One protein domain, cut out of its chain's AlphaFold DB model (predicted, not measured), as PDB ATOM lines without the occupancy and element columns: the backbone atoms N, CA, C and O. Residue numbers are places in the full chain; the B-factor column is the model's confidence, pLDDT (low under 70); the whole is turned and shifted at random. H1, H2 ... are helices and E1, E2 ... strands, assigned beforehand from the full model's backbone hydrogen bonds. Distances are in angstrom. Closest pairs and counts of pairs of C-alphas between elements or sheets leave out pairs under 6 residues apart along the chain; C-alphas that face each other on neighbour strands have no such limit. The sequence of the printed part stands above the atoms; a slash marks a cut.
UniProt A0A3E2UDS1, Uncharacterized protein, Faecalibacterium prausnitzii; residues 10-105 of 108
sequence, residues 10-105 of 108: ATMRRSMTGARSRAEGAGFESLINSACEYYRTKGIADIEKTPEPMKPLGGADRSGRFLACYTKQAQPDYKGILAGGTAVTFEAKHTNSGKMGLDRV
ATOM      1  N   ALA A  10      37.239 -22.403   1.646       86.69
ATOM      2  CA  ALA A  10      35.787 -22.396   1.491       86.69
ATOM      3  C   ALA A  10      35.279 -21.131   0.772       86.69
ATOM      4  O   ALA A  10      34.448 -21.229  -0.134       86.69
ATOM      5  N   THR A  11      35.802 -19.948   1.119       88.94
ATOM      6  CA  THR A  11      35.417 -18.692   0.444       88.94
ATOM      7  C   THR A  11      35.864 -18.652  -1.018       88.94
ATOM      8  O   THR A  11      35.098 -18.196  -1.867       88.94
ATOM      9  N   MET A  12      37.041 -19.204  -1.337       88.38
ATOM     10  CA  MET A  12      37.513 -19.325  -2.722       88.38
ATOM     11  C   MET A  12      36.619 -20.251  -3.545       88.38
ATOM     12  O   MET A  12      36.163 -19.853  -4.615       88.38
ATOM     13  N   ARG A  13      36.283 -21.440  -3.024       90.00
ATOM     14  CA  ARG A  13      35.363 -22.375  -3.698       90.00
ATOM     15  C   ARG A  13      34.009 -21.728  -3.980       90.00
ATOM     16  O   ARG A  13      33.539 -21.784  -5.111       90.00
ATOM     17  N   ARG A  14      33.416 -21.047  -2.992       87.44
ATOM     18  CA  ARG A  14      32.136 -20.339  -3.168       87.44
ATOM     19  C   ARG A  14      32.223 -19.252  -4.242       87.44
ATOM     20  O   ARG A  14      31.303 -19.126  -5.046       87.44
ATOM     21  N   SER A  15      33.317 -18.491  -4.266       87.81
ATOM     22  CA  SER A  15      33.561 -17.468  -5.289       87.81
ATOM     23  C   SER A  15      33.636 -18.078  -6.690       87.81
ATOM     24  O   SER A  15      32.941 -17.621  -7.597       87.81
ATOM     25  N   MET A  16      34.399 -19.165  -6.854       91.44
ATOM     26  CA  MET A  16      34.520 -19.880  -8.126       91.44
ATOM     27  C   MET A  16      33.180 -20.450  -8.598       91.44
ATOM     28  O   MET A  16      32.807 -20.258  -9.753       91.44
ATOM     29  N   THR A  17      32.425 -21.102  -7.708       88.94
ATOM     30  CA  THR A  17      31.085 -21.610  -8.030       88.94
ATOM     31  C   THR A  17      30.165 -20.476  -8.467       88.94
ATOM     32  O   THR A  17      29.520 -20.587  -9.503       88.94
ATOM     33  N   GLY A  18      30.148 -19.357  -7.735       88.50
ATOM     34  CA  GLY A  18      29.339 -18.193  -8.099       88.50
ATOM     35  C   GLY A  18      29.753 -17.569  -9.433       88.50
ATOM     36  O   GLY A  18      28.896 -17.160 -10.210       88.50
ATOM     37  N   ALA A  19      31.055 -17.512  -9.732       90.00
ATOM     38  CA  ALA A  19      31.554 -17.036 -11.019       90.00
ATOM     39  C   ALA A  19      31.099 -17.930 -12.175       90.00
ATOM     40  O   ALA A  19      30.601 -17.415 -13.174       90.00
ATOM     41  N   ARG A  20      31.185 -19.253 -12.001       92.56
ATOM     42  CA  ARG A  20      30.667 -20.213 -12.976       92.56
ATOM     43  C   ARG A  20      29.163 -20.048 -13.167       92.56
ATOM     44  O   ARG A  20      28.730 -19.856 -14.290       92.56
ATOM     45  N   SER A  21      28.371 -20.036 -12.093       88.75
ATOM     46  CA  SER A  21      26.913 -19.864 -12.187       88.75
ATOM     47  C   SER A  21      26.508 -18.592 -12.938       88.75
ATOM     48  O   SER A  21      25.560 -18.633 -13.715       88.75
ATOM     49  N   ARG A  22      27.236 -17.481 -12.752       89.81
ATOM     50  CA  ARG A  22      27.004 -16.238 -13.506       89.81
ATOM     51  C   ARG A  22      27.332 -16.383 -14.990       89.81
ATOM     52  O   ARG A  22      26.555 -15.919 -15.811       89.81
ATOM     53  N   ALA A  23      28.459 -17.011 -15.325       92.62
ATOM     54  CA  ALA A  23      28.851 -17.228 -16.717       92.62
ATOM     55  C   ALA A  23      27.836 -18.112 -17.461       92.62
ATOM     56  O   ALA A  23      27.415 -17.770 -18.561       92.62
ATOM     57  N   GLU A  24      27.386 -19.195 -16.828       93.50
ATOM     58  CA  GLU A  24      26.362 -20.085 -17.391       93.50
ATOM     59  C   GLU A  24      25.017 -19.362 -17.558       93.50
ATOM     60  O   GLU A  24      24.376 -19.472 -18.598       93.50
ATOM     61  N   GLY A  25      24.603 -18.574 -16.556       92.38
ATOM     62  CA  GLY A  25      23.388 -17.758 -16.644       92.38
ATOM     63  C   GLY A  25      23.439 -16.749 -17.794       92.38
ATOM     64  O   GLY A  25      22.478 -16.637 -18.546       92.38
ATOM     65  N   ALA A  26      24.581 -16.082 -17.985       93.19
ATOM     66  CA  ALA A  26      24.787 -15.162 -19.103       93.19
ATOM     67  C   ALA A  26      24.757 -15.879 -20.466       93.19
ATOM     68  O   ALA A  26      24.198 -15.354 -21.427       93.19
ATOM     69  N   GLY A  27      25.319 -17.089 -20.555       96.19
ATOM     70  CA  GLY A  27      25.239 -17.918 -21.761       96.19
ATOM     71  C   GLY A  27      23.802 -18.323 -22.098       96.19
ATOM     72  O   GLY A  27      23.380 -18.198 -23.247       96.19
ATOM     73  N   PHE A  28      23.031 -18.743 -21.094       95.38
ATOM     74  CA  PHE A  28      21.616 -19.076 -21.253       95.38
ATOM     75  C   PHE A  28      20.782 -17.869 -21.705       95.38
ATOM     76  O   PHE A  28      19.987 -17.984 -22.635       95.38
ATOM     77  N   GLU A  29      21.007 -16.696 -21.107       94.94
ATOM     78  CA  GLU A  29      20.351 -15.453 -21.523       94.94
ATOM     79  C   GLU A  29      20.691 -15.089 -22.975       94.94
ATOM     80  O   GLU A  29      19.802 -14.786 -23.768       94.94
ATOM     81  N   SER A  30      21.968 -15.186 -23.356       96.62
ATOM     82  CA  SER A  30      22.421 -14.928 -24.727       96.62
ATOM     83  C   SER A  30      21.729 -15.842 -25.748       96.62
ATOM     84  O   SER A  30      21.324 -15.390 -26.822       96.62
ATOM     85  N   LEU A  31      21.514 -17.113 -25.393       97.62
ATOM     86  CA  LEU A  31      20.796 -18.070 -26.232       97.62
ATOM     87  C   LEU A  31      19.329 -17.667 -26.438       97.62
ATOM     88  O   LEU A  31      18.836 -17.724 -27.564       97.62
ATOM     89  N   ILE A  32      18.642 -17.209 -25.387       97.69
ATOM     90  CA  ILE A  32      17.258 -16.723 -25.494       97.69
ATOM     91  C   ILE A  32      17.195 -15.449 -26.338       97.69
ATOM     92  O   ILE A  32      16.347 -15.351 -27.225       97.69
ATOM     93  N   ASN A  33      18.109 -14.502 -26.117       96.88
ATOM     94  CA  ASN A  33      18.187 -13.271 -26.904       96.88
ATOM     95  C   ASN A  33      18.384 -13.577 -28.395       96.88
ATOM     96  O   ASN A  33      17.663 -13.040 -29.234       96.88
ATOM     97  N   SER A  34      19.287 -14.509 -28.712       97.88
ATOM     98  CA  SER A  34      19.541 -14.961 -30.085       97.88
ATOM     99  C   SER A  34      18.299 -15.599 -30.716       97.88
ATOM    100  O   SER A  34      17.992 -15.358 -31.882       97.88
ATOM    101  N   ALA A  35      17.543 -16.392 -29.949       97.88
ATOM    102  CA  ALA A  35      16.292 -16.984 -30.417       97.88
ATOM    103  C   ALA A  35      15.201 -15.925 -30.664       97.88
ATOM    104  O   ALA A  35      14.495 -15.989 -31.671       97.88
ATOM    105  N   CYS A  36      15.087 -14.923 -29.788       97.81
ATOM    106  CA  CYS A  36      14.144 -13.817 -29.962       97.81
ATOM    107  C   CYS A  36      14.492 -12.974 -31.197       97.81
ATOM    108  O   CYS A  36      13.608 -12.646 -31.987       97.81
ATOM    109  N   GLU A  37      15.777 -12.685 -31.417       98.06
ATOM    110  CA  GLU A  37      16.247 -12.007 -32.628       98.06
ATOM    111  C   GLU A  37      15.946 -12.832 -33.884       98.06
ATOM    112  O   GLU A  37      15.415 -12.303 -34.862       98.06
ATOM    113  N   TYR A  38      16.188 -14.144 -33.845       98.31
ATOM    114  CA  TYR A  38      15.802 -15.041 -34.929       98.31
ATOM    115  C   TYR A  38      14.299 -14.934 -35.239       98.31
ATOM    116  O   TYR A  38      13.929 -14.722 -36.395       98.31
ATOM    117  N   TYR A  39      13.423 -14.996 -34.231       98.12
ATOM    118  CA  TYR A  39      11.981 -14.841 -34.444       98.12
ATOM    119  C   TYR A  39      11.605 -13.476 -35.020       98.12
ATOM    120  O   TYR A  39      10.773 -13.424 -35.930       98.12
ATOM    121  N   ARG A  40      12.257 -12.400 -34.569       97.81
ATOM    122  CA  ARG A  40      12.049 -11.051 -35.101       97.81
ATOM    123  C   ARG A  40      12.438 -10.967 -36.575       97.81
ATOM    124  O   ARG A  40      11.641 -10.515 -37.392       97.81
ATOM    125  N   THR A  41      13.620 -11.468 -36.944       98.06
ATOM    126  CA  THR A  41      14.118 -11.435 -38.338       98.06
ATOM    127  C   THR A  41      13.263 -12.261 -39.304       98.06
ATOM    128  O   THR A  41      13.252 -11.996 -40.504       98.06
ATOM    129  N   LYS A  42      12.530 -13.255 -38.792       98.00
ATOM    130  CA  LYS A  42      11.604 -14.095 -39.561       98.00
ATOM    131  C   LYS A  42      10.151 -13.614 -39.521       98.00
ATOM    132  O   LYS A  42       9.313 -14.239 -40.163       98.00
ATOM    133  N   GLY A  43       9.839 -12.549 -38.778       97.19
ATOM    134  CA  GLY A  43       8.467 -12.061 -38.604       97.19
ATOM    135  C   GLY A  43       7.558 -13.015 -37.817       97.19
ATOM    136  O   GLY A  43       6.346 -12.991 -38.000       97.19
ATOM    137  N   ILE A  44       8.132 -13.877 -36.971       98.31
ATOM    138  CA  ILE A  44       7.402 -14.885 -36.181       98.31
ATOM    139  C   ILE A  44       6.919 -14.294 -34.853       98.31
ATOM    140  O   ILE A  44       5.820 -14.604 -34.397       98.31
ATOM    141  N   ALA A  45       7.742 -13.460 -34.219       98.19
ATOM    142  CA  ALA A  45       7.419 -12.785 -32.968       98.19
ATOM    143  C   ALA A  45       8.322 -11.563 -32.766       98.19
ATOM    144  O   ALA A  45       9.450 -11.541 -33.257       98.19
ATOM    145  N   ASP A  46       7.847 -10.590 -31.994       97.88
ATOM    146  CA  ASP A  46       8.657  -9.499 -31.459       97.88
ATOM    147  C   ASP A  46       8.673  -9.593 -29.932       97.88
ATOM    148  O   ASP A  46       7.695  -9.256 -29.265       97.88
ATOM    149  N   ILE A  47       9.760 -10.146 -29.391       98.00
ATOM    150  CA  ILE A  47       9.957 -10.412 -27.964       98.00
ATOM    151  C   ILE A  47      11.269  -9.763 -27.538       98.00
ATOM    152  O   ILE A  47      12.292  -9.918 -28.204       98.00
ATOM    153  N   GLU A  48      11.244  -9.055 -26.413       94.31
ATOM    154  CA  GLU A  48      12.403  -8.378 -25.840       94.31
ATOM    155  C   GLU A  48      12.609  -8.754 -24.372       94.31
ATOM    156  O   GLU A  48      11.661  -9.059 -23.640       94.31
ATOM    157  N   LYS A  49      13.870  -8.700 -23.933       93.06
ATOM    158  CA  LYS A  49      14.215  -8.766 -22.515       93.06
ATOM    159  C   LYS A  49      13.722  -7.497 -21.827       93.06
ATOM    160  O   LYS A  49      14.017  -6.387 -22.275       93.06
ATOM    161  N   THR A  50      13.027  -7.642 -20.706       89.69
ATOM    162  CA  THR A  50      12.590  -6.495 -19.918       89.69
ATOM    163  C   THR A  50      13.805  -5.838 -19.245       89.69
ATOM    164  O   THR A  50      14.572  -6.519 -18.554       89.69
ATOM    165  N   PRO A  51      14.017  -4.518 -19.413       80.94
ATOM    166  CA  PRO A  51      15.071  -3.816 -18.697       80.94
ATOM    167  C   PRO A  51      14.764  -3.808 -17.199       80.94
ATOM    168  O   PRO A  51      13.671  -3.421 -16.779       80.94
ATOM    169  N   GLU A  52      15.738  -4.208 -16.383       73.19
ATOM    170  CA  GLU A  52      15.606  -4.151 -14.929       73.19
ATOM    171  C   GLU A  52      15.636  -2.686 -14.458       73.19
ATOM    172  O   GLU A  52      16.627  -1.981 -14.680       73.19
ATOM    173  N   PRO A  53      14.576  -2.190 -13.794       70.31
ATOM    174  CA  PRO A  53      14.512  -0.801 -13.366       70.31
ATOM    175  C   PRO A  53      15.404  -0.568 -12.139       70.31
ATOM    176  O   PRO A  53      14.995  -0.751 -10.986       70.31
ATOM    177  N   MET A  54      16.630  -0.112 -12.392       78.94
ATOM    178  CA  MET A  54      17.572   0.334 -11.368       78.94
ATOM    179  C   MET A  54      17.559   1.858 -11.230       78.94
ATOM    180  O   MET A  54      17.572   2.588 -12.220       78.94
ATOM    181  N   LYS A  55      17.586   2.347  -9.988       77.38
ATOM    182  CA  LYS A  55      17.781   3.764  -9.673       77.38
ATOM    183  C   LYS A  55      19.142   3.956  -9.017       77.38
ATOM    184  O   LYS A  55      19.363   3.406  -7.935       77.38
ATOM    185  N   PRO A  56      20.039   4.749  -9.622       81.69
ATOM    186  CA  PRO A  56      21.244   5.202  -8.950       81.69
ATOM    187  C   PRO A  56      20.880   5.933  -7.650       81.69
ATOM    188  O   PRO A  56      20.020   6.813  -7.636       81.69
ATOM    189  N   LEU A  57      21.528   5.558  -6.554       83.38
ATOM    190  CA  LEU A  57      21.386   6.182  -5.237       83.38
ATOM    191  C   LEU A  57      22.343   7.368  -5.040       83.38
ATOM    192  O   LEU A  57      22.263   8.064  -4.033       83.38
ATOM    193  N   GLY A  58      23.245   7.600  -5.992       84.19
ATOM    194  CA  GLY A  58      24.206   8.695  -5.986       84.19
ATOM    195  C   GLY A  58      24.967   8.776  -7.307       84.19
ATOM    196  O   GLY A  58      24.754   7.960  -8.206       84.19
ATOM    197  N   GLY A  59      25.854   9.769  -7.421       84.69
ATOM    198  CA  GLY A  59      26.744   9.912  -8.574       84.69
ATOM    199  C   GLY A  59      27.758   8.768  -8.680       84.69
ATOM    200  O   GLY A  59      28.078   8.111  -7.688       84.69
ATOM    201  N   ALA A  60      28.265   8.537  -9.891       85.62
ATOM    202  CA  ALA A  60      29.345   7.587 -10.118       85.62
ATOM    203  C   ALA A  60      30.686   8.117  -9.581       85.62
ATOM    204  O   ALA A  60      30.950   9.321  -9.608       85.62
ATOM    205  N   ASP A  61      31.544   7.216  -9.105       88.62
ATOM    206  CA  ASP A  61      32.930   7.538  -8.778       88.62
ATOM    207  C   ASP A  61      33.753   7.836 -10.049       88.62
ATOM    208  O   ASP A  61      33.292   7.669 -11.179       88.62
ATOM    209  N   ARG A  62      35.015   8.253  -9.879       84.25
ATOM    210  CA  ARG A  62      35.941   8.515 -11.002       84.25
ATOM    211  C   ARG A  62      36.174   7.308 -11.924       84.25
ATOM    212  O   ARG A  62      36.725   7.481 -13.005       84.25
ATOM    213  N   SER A  63      35.798   6.106 -11.500       85.69
ATOM    214  CA  SER A  63      35.905   4.862 -12.263       85.69
ATOM    215  C   SER A  63      34.555   4.411 -12.841       85.69
ATOM    216  O   SER A  63      34.462   3.294 -13.343       85.69
ATOM    217  N   GLY A  64      33.511   5.245 -12.766       82.06
ATOM    218  CA  GLY A  64      32.182   4.952 -13.305       82.06
ATOM    219  C   GLY A  64      31.326   4.025 -12.436       82.06
ATOM    220  O   GLY A  64      30.269   3.583 -12.880       82.06
ATOM    221  N   ARG A  65      31.742   3.709 -11.203       87.31
ATOM    222  CA  ARG A  65      30.982   2.837 -10.294       87.31
ATOM    223  C   ARG A  65      29.985   3.662  -9.496       87.31
ATOM    224  O   ARG A  65      30.356   4.667  -8.901       87.31
ATOM    225  N   PHE A  66      28.741   3.209  -9.422       85.56
ATOM    226  CA  PHE A  66      27.694   3.853  -8.635       85.56
ATOM    227  C   PHE A  66      26.902   2.815  -7.843       85.56
ATOM    228  O   PHE A  66      26.838   1.640  -8.206       85.56
ATOM    229  N   LEU A  67      26.311   3.260  -6.738       86.56
ATOM    230  CA  LEU A  67      25.382   2.453  -5.960       86.56
ATOM    231  C   LEU A  67      23.986   2.599  -6.569       86.56
ATOM    232  O   LEU A  67      23.571   3.718  -6.864       86.56
ATOM    233  N   ALA A  68      23.251   1.503  -6.726       83.94
ATOM    234  CA  ALA A  68      21.881   1.517  -7.228       83.94
ATOM    235  C   ALA A  68      20.962   0.656  -6.358       83.94
ATOM    236  O   ALA A  68      21.416  -0.297  -5.723       83.94
ATOM    237  N   CYS A  69      19.672   0.989  -6.345       80.56
ATOM    238  CA  CYS A  69      18.620   0.129  -5.813       80.56
ATOM    239  C   CYS A  69      17.655  -0.305  -6.919       80.56
ATOM    240  O   CYS A  69      17.400   0.430  -7.876       80.56
ATOM    241  N   TYR A  70      17.087  -1.498  -6.762       76.25
ATOM    242  CA  TYR A  70      15.961  -1.956  -7.569       76.25
ATOM    243  C   TYR A  70      14.697  -1.211  -7.127       76.25
ATOM    244  O   TYR A  70      14.421  -1.121  -5.932       76.25
ATOM    245  N   THR A  71      13.961  -0.622  -8.072       64.19
ATOM    246  CA  THR A  71      12.878   0.334  -7.745       64.19
ATOM    247  C   THR A  71      11.461  -0.164  -7.943       64.19
ATOM    248  O   THR A  71      10.526   0.486  -7.480       64.19
ATOM    249  N   LYS A  72      11.271  -1.289  -8.632       64.88
ATOM    250  CA  LYS A  72       9.946  -1.847  -8.911       64.88
ATOM    251  C   LYS A  72       9.938  -3.342  -8.637       64.88
ATOM    252  O   LYS A  72      10.997  -3.968  -8.604       64.88
ATOM    253  N   GLN A  73       8.737  -3.892  -8.458       65.38
ATOM    254  CA  GLN A  73       8.550  -5.339  -8.482       65.38
ATOM    255  C   GLN A  73       9.126  -5.913  -9.776       65.38
ATOM    256  O   GLN A  73       9.022  -5.282 -10.834       65.38
ATOM    257  N   ALA A  74       9.749  -7.086  -9.657       66.50
ATOM    258  CA  ALA A  74      10.322  -7.791 -10.789       66.50
ATOM    259  C   ALA A  74       9.245  -7.960 -11.868       66.50
ATOM    260  O   ALA A  74       8.142  -8.436 -11.602       66.50
ATOM    261  N   GLN A  75       9.545  -7.464 -13.065       77.69
ATOM    262  CA  GLN A  75       8.763  -7.774 -14.253       77.69
ATOM    263  C   GLN A  75       9.220  -9.134 -14.784       77.69
ATOM    264  O   GLN A  75      10.385  -9.464 -14.562       77.69
ATOM    265  N   PRO A  76       8.361  -9.852 -15.531       87.56
ATOM    266  CA  PRO A  76       8.787 -10.997 -16.319       87.56
ATOM    267  C   PRO A  76      10.067 -10.693 -17.107       87.56
ATOM    268  O   PRO A  76      10.135  -9.653 -17.775       87.56
ATOM    269  N   ASP A  77      11.052 -11.591 -17.038       90.38
ATOM    270  CA  ASP A  77      12.343 -11.457 -17.730       90.38
ATOM    271  C   ASP A  77      12.172 -11.079 -19.218       90.38
ATOM    272  O   ASP A  77      12.943 -10.271 -19.737       90.38
ATOM    273  N   TYR A  78      11.138 -11.606 -19.887       95.00
ATOM    274  CA  TYR A  78      10.821 -11.343 -21.292       95.00
ATOM    275  C   TYR A  78       9.342 -11.034 -21.515       95.00
ATOM    276  O   TYR A  78       8.454 -11.586 -20.856       95.00
ATOM    277  N   LYS A  79       9.075 -10.193 -22.515       95.69
ATOM    278  CA  LYS A  79       7.724  -9.851 -22.968       95.69
ATOM    279  C   LYS A  79       7.703  -9.544 -24.461       95.69
ATOM    280  O   LYS A  79       8.699  -9.095 -25.020       95.69
ATOM    281  N   GLY A  80       6.561  -9.761 -25.099       96.81
ATOM    282  CA  GLY A  80       6.419  -9.499 -26.523       96.81
ATOM    283  C   GLY A  80       5.080  -9.904 -27.107       96.81
ATOM    284  O   GLY A  80       4.119 -10.175 -26.385       96.81
ATOM    285  N   ILE A  81       5.038  -9.953 -28.433       98.00
ATOM    286  CA  ILE A  81       3.854 -10.291 -29.221       98.00
ATOM    287  C   ILE A  81       4.244 -11.324 -30.284       98.00
ATOM    288  O   ILE A  81       5.238 -11.165 -30.991       98.00
ATOM    289  N   LEU A  82       3.457 -12.391 -30.405       97.88
ATOM    290  CA  LEU A  82       3.569 -13.374 -31.482       97.88
ATOM    291  C   LEU A  82       2.890 -12.857 -32.756       97.88
ATOM    292  O   LEU A  82       1.936 -12.075 -32.693       97.88
ATOM    293  N   ALA A  83       3.310 -13.346 -33.924       95.56
ATOM    294  CA  ALA A  83       2.564 -13.135 -35.160       95.56
ATOM    295  C   ALA A  83       1.094 -13.557 -34.967       95.56
ATOM    296  O   ALA A  83       0.804 -14.641 -34.465       95.56
ATOM    297  N   GLY A  84       0.164 -12.669 -35.322       95.38
ATOM    298  CA  GLY A  84      -1.265 -12.833 -35.022       95.38
ATOM    299  C   GLY A  84      -1.760 -12.062 -33.792       95.38
ATOM    300  O   GLY A  84      -2.958 -12.066 -33.532       95.38
ATOM    301  N   GLY A  85      -0.884 -11.351 -33.071       96.00
ATOM    302  CA  GLY A  85      -1.275 -10.361 -32.055       96.00
ATOM    303  C   GLY A  85      -1.376 -10.890 -30.622       96.00
ATOM    304  O   GLY A  85      -1.713 -10.131 -29.715       96.00
ATOM    305  N   THR A  86      -1.061 -12.163 -30.387       98.25
ATOM    306  CA  THR A  86      -1.076 -12.755 -29.043       98.25
ATOM    307  C   THR A  86       0.105 -12.255 -28.219       98.25
ATOM    308  O   THR A  86       1.260 -12.457 -28.595       98.25
ATOM    309  N   ALA A  87      -0.176 -11.638 -27.072       97.50
ATOM    310  CA  ALA A  87       0.852 -11.232 -26.121       97.50
ATOM    311  C   ALA A  87       1.457 -12.443 -25.392       97.50
ATOM    312  O   ALA A  87       0.752 -13.392 -25.044       97.50
ATOM    313  N   VAL A  88       2.760 -12.384 -25.124       96.31
ATOM    314  CA  VAL A  88       3.509 -13.406 -24.387       96.31
ATOM    315  C   VAL A  88       4.421 -12.748 -23.353       96.31
ATOM    316  O   VAL A  88       5.063 -11.736 -23.627       96.31
ATOM    317  N   THR A  89       4.487 -13.333 -22.157       95.19
ATOM    318  CA  THR A  89       5.399 -12.934 -21.076       95.19
ATOM    319  C   THR A  89       5.941 -14.176 -20.391       95.19
ATOM    320  O   THR A  89       5.159 -15.080 -20.089       95.19
ATOM    321  N   PHE A  90       7.242 -14.229 -20.117       93.19
ATOM    322  CA  PHE A  90       7.839 -15.379 -19.441       93.19
ATOM    323  C   PHE A  90       9.086 -15.013 -18.632       93.19
ATOM    324  O   PHE A  90       9.790 -14.051 -18.930       93.19
ATOM    325  N   GLU A  91       9.344 -15.825 -17.611       91.31
ATOM    326  CA  GLU A  91      10.576 -15.845 -16.821       91.31
ATOM    327  C   GLU A  91      11.549 -16.878 -17.394       91.31
ATOM    328  O   GLU A  91      11.129 -17.908 -17.930       91.31
ATOM    329  N   ALA A  92      12.850 -16.648 -17.237       90.69
ATOM    330  CA  ALA A  92      13.880 -17.557 -17.716       90.69
ATOM    331  C   ALA A  92      14.917 -17.834 -16.622       90.69
ATOM    332  O   ALA A  92      15.690 -16.965 -16.223       90.69
ATOM    333  N   LYS A  93      14.973 -19.082 -16.144       89.56
ATOM    334  CA  LYS A  93      15.908 -19.508 -15.093       89.56
ATOM    335  C   LYS A  93      16.716 -20.719 -15.543       89.56
ATOM    336  O   LYS A  93      16.193 -21.628 -16.178       89.56
ATOM    337  N   HIS A  94      17.987 -20.748 -15.157       91.06
ATOM    338  CA  HIS A  94      18.920 -21.819 -15.498       91.06
ATOM    339  C   HIS A  94      19.457 -22.522 -14.246       91.06
ATOM    340  O   HIS A  94      19.751 -21.881 -13.234       91.06
ATOM    341  N   THR A  95      19.630 -23.845 -14.321       90.69
ATOM    342  CA  THR A  95      20.350 -24.621 -13.308       90.69
ATOM    343  C   THR A  95      21.010 -25.866 -13.898       90.69
ATOM    344  O   THR A  95      20.411 -26.580 -14.694       90.69
ATOM    345  N   ASN A  96      22.214 -26.181 -13.416       87.50
ATOM    346  CA  ASN A  96      22.939 -27.414 -13.747       87.50
ATOM    347  C   ASN A  96      22.674 -28.554 -12.751       87.50
ATOM    348  O   ASN A  96      23.202 -29.651 -12.909       87.50
ATOM    349  N   SER A  97      21.888 -28.317 -11.695       87.06
ATOM    350  CA  SER A  97      21.618 -29.319 -10.652       87.06
ATOM    351  C   SER A  97      20.587 -30.378 -11.055       87.06
ATOM    352  O   SER A  97      20.261 -31.236 -10.237       87.06
ATOM    353  N   GLY A  98      20.002 -30.285 -12.257       88.75
ATOM    354  CA  GLY A  98      18.903 -31.151 -12.713       88.75
ATOM    355  C   GLY A  98      17.595 -30.986 -11.925       88.75
ATOM    356  O   GLY A  98      16.626 -31.693 -12.176       88.75
ATOM    357  N   LYS A  99      17.560 -30.061 -10.960       90.62
ATOM    358  CA  LYS A  99      16.403 -29.747 -10.116       90.62
ATOM    359  C   LYS A  99      16.300 -28.243  -9.947       90.62
ATOM    360  O   LYS A  99      17.293 -27.604  -9.599       90.62
ATOM    361  N   MET A 100      15.107 -27.698 -10.137       89.81
ATOM    362  CA  MET A 100      14.823 -26.287  -9.908       89.81
ATOM    363  C   MET A 100      14.070 -26.132  -8.590       89.81
ATOM    364  O   MET A 100      13.033 -26.756  -8.389       89.81
ATOM    365  N   GLY A 101      14.631 -25.345  -7.671       89.69
ATOM    366  CA  GLY A 101      13.937 -24.995  -6.433       89.69
ATOM    367  C   GLY A 101      12.744 -24.091  -6.733       89.69
ATOM    368  O   GLY A 101      12.852 -23.207  -7.584       89.69
ATOM    369  N   LEU A 102      11.620 -24.316  -6.047       87.50
ATOM    370  CA  LEU A 102      10.403 -23.515  -6.217       87.50
ATOM    371  C   LEU A 102      10.661 -22.027  -5.933       87.50
ATOM    372  O   LEU A 102      10.140 -21.173  -6.639       87.50
ATOM    373  N   ASP A 103      11.545 -21.727  -4.981       86.31
ATOM    374  CA  ASP A 103      12.016 -20.380  -4.630       86.31
ATOM    375  C   ASP A 103      12.630 -19.609  -5.808       86.31
ATOM    376  O   ASP A 103      12.723 -18.387  -5.775       86.31
ATOM    377  N   ARG A 104      13.070 -20.314  -6.857       81.81
ATOM    378  CA  ARG A 104      13.674 -19.695  -8.042       81.81
ATOM    379  C   ARG A 104      12.668 -19.315  -9.120       81.81
ATOM    380  O   ARG A 104      13.044 -18.595 -10.038       81.81
ATOM    381  N   VAL A 105      11.443 -19.828  -9.033       80.00
ATOM    382  CA  VAL A 105      10.386 -19.655 -10.046       80.00
ATOM    383  C   VAL A 105       9.073 -19.130  -9.465       80.00
ATOM    384  O   VAL A 105       8.180 -18.760 -10.216       80.00
TER     385      VAL A 105
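Overview. This is residues 10 to 105 of the 108 residues of an uncharacterized protein of Faecalibacterium prausnitzii (UniProt A0A3E2UDS1). One long helix, H1, packs with its residues 29 to 40 over one face of a small three-stranded sheet, while its residues 10 to 20 stick out as a free arm. A separate short hairpin, E2 and E3, reaches away from the helix and the sheet, and the printed part ends in a tail without named elements. The 96 printed residues hold one named helix and five named strands in the order H1 E1 E2 E3 E4 E5. The sheet runs E1, E4, E5, antiparallel, and the class is mixed, helices and strands. The whole is loose, with a radius of gyration of the C-alphas of 17.1 A and spans of 50 by 39 by 25 A.

Along the chain. H1, residues 10 to 41, runs 46.6 A from C-alpha 10 at (35.787, -22.396, 1.491) to C-alpha 41 at (14.118, -11.435, -38.338). E1 is residues 45 to 49, 13.1 A; E2 is 54 to 56 and E3 is 68 to 70. E4 is residues 78 to 82, 12.7 A. E5, residues 87 to 90, 10.5 A, ends at C-alpha 90 at (7.839, -15.379, -19.441).

Arrangement. In the sheet, E1 and E4 are antiparallel at 172 degrees, with N 46 and O 81 2.9 A apart, within hydrogen-bond range. E4 and E5 form a hairpin, with N 80 and O 88 2.9 A apart, also within range. H1 is on this sheet at a height of 12.4 A, over E1, and runs along the strands, at 11 degrees to E1 on the local plane: two layers, a helix on one face of a sheet. H1 and E1 touch; their closest C-alphas, of Arg 40 and Asp 46, are 5.2 A apart. In H1 every O i to N i+4 pair is within hydrogen-bond range. The hairpin E2 and E3 has N 55 and O 69 2.9 A apart, within range; both strands are apart from H1.

Size, cuts and confidence. The C-alphas farthest apart, of Ala 10 and Gly 84, are 52.9 A apart. The printed part has no cut. The link E2 to E3 is long, 11 residues, and its residues 60 to 65 stand free, as do residues 97 to 103. Mean pLDDT of the printed part is 89.4; residues 71 to 74 are under 70.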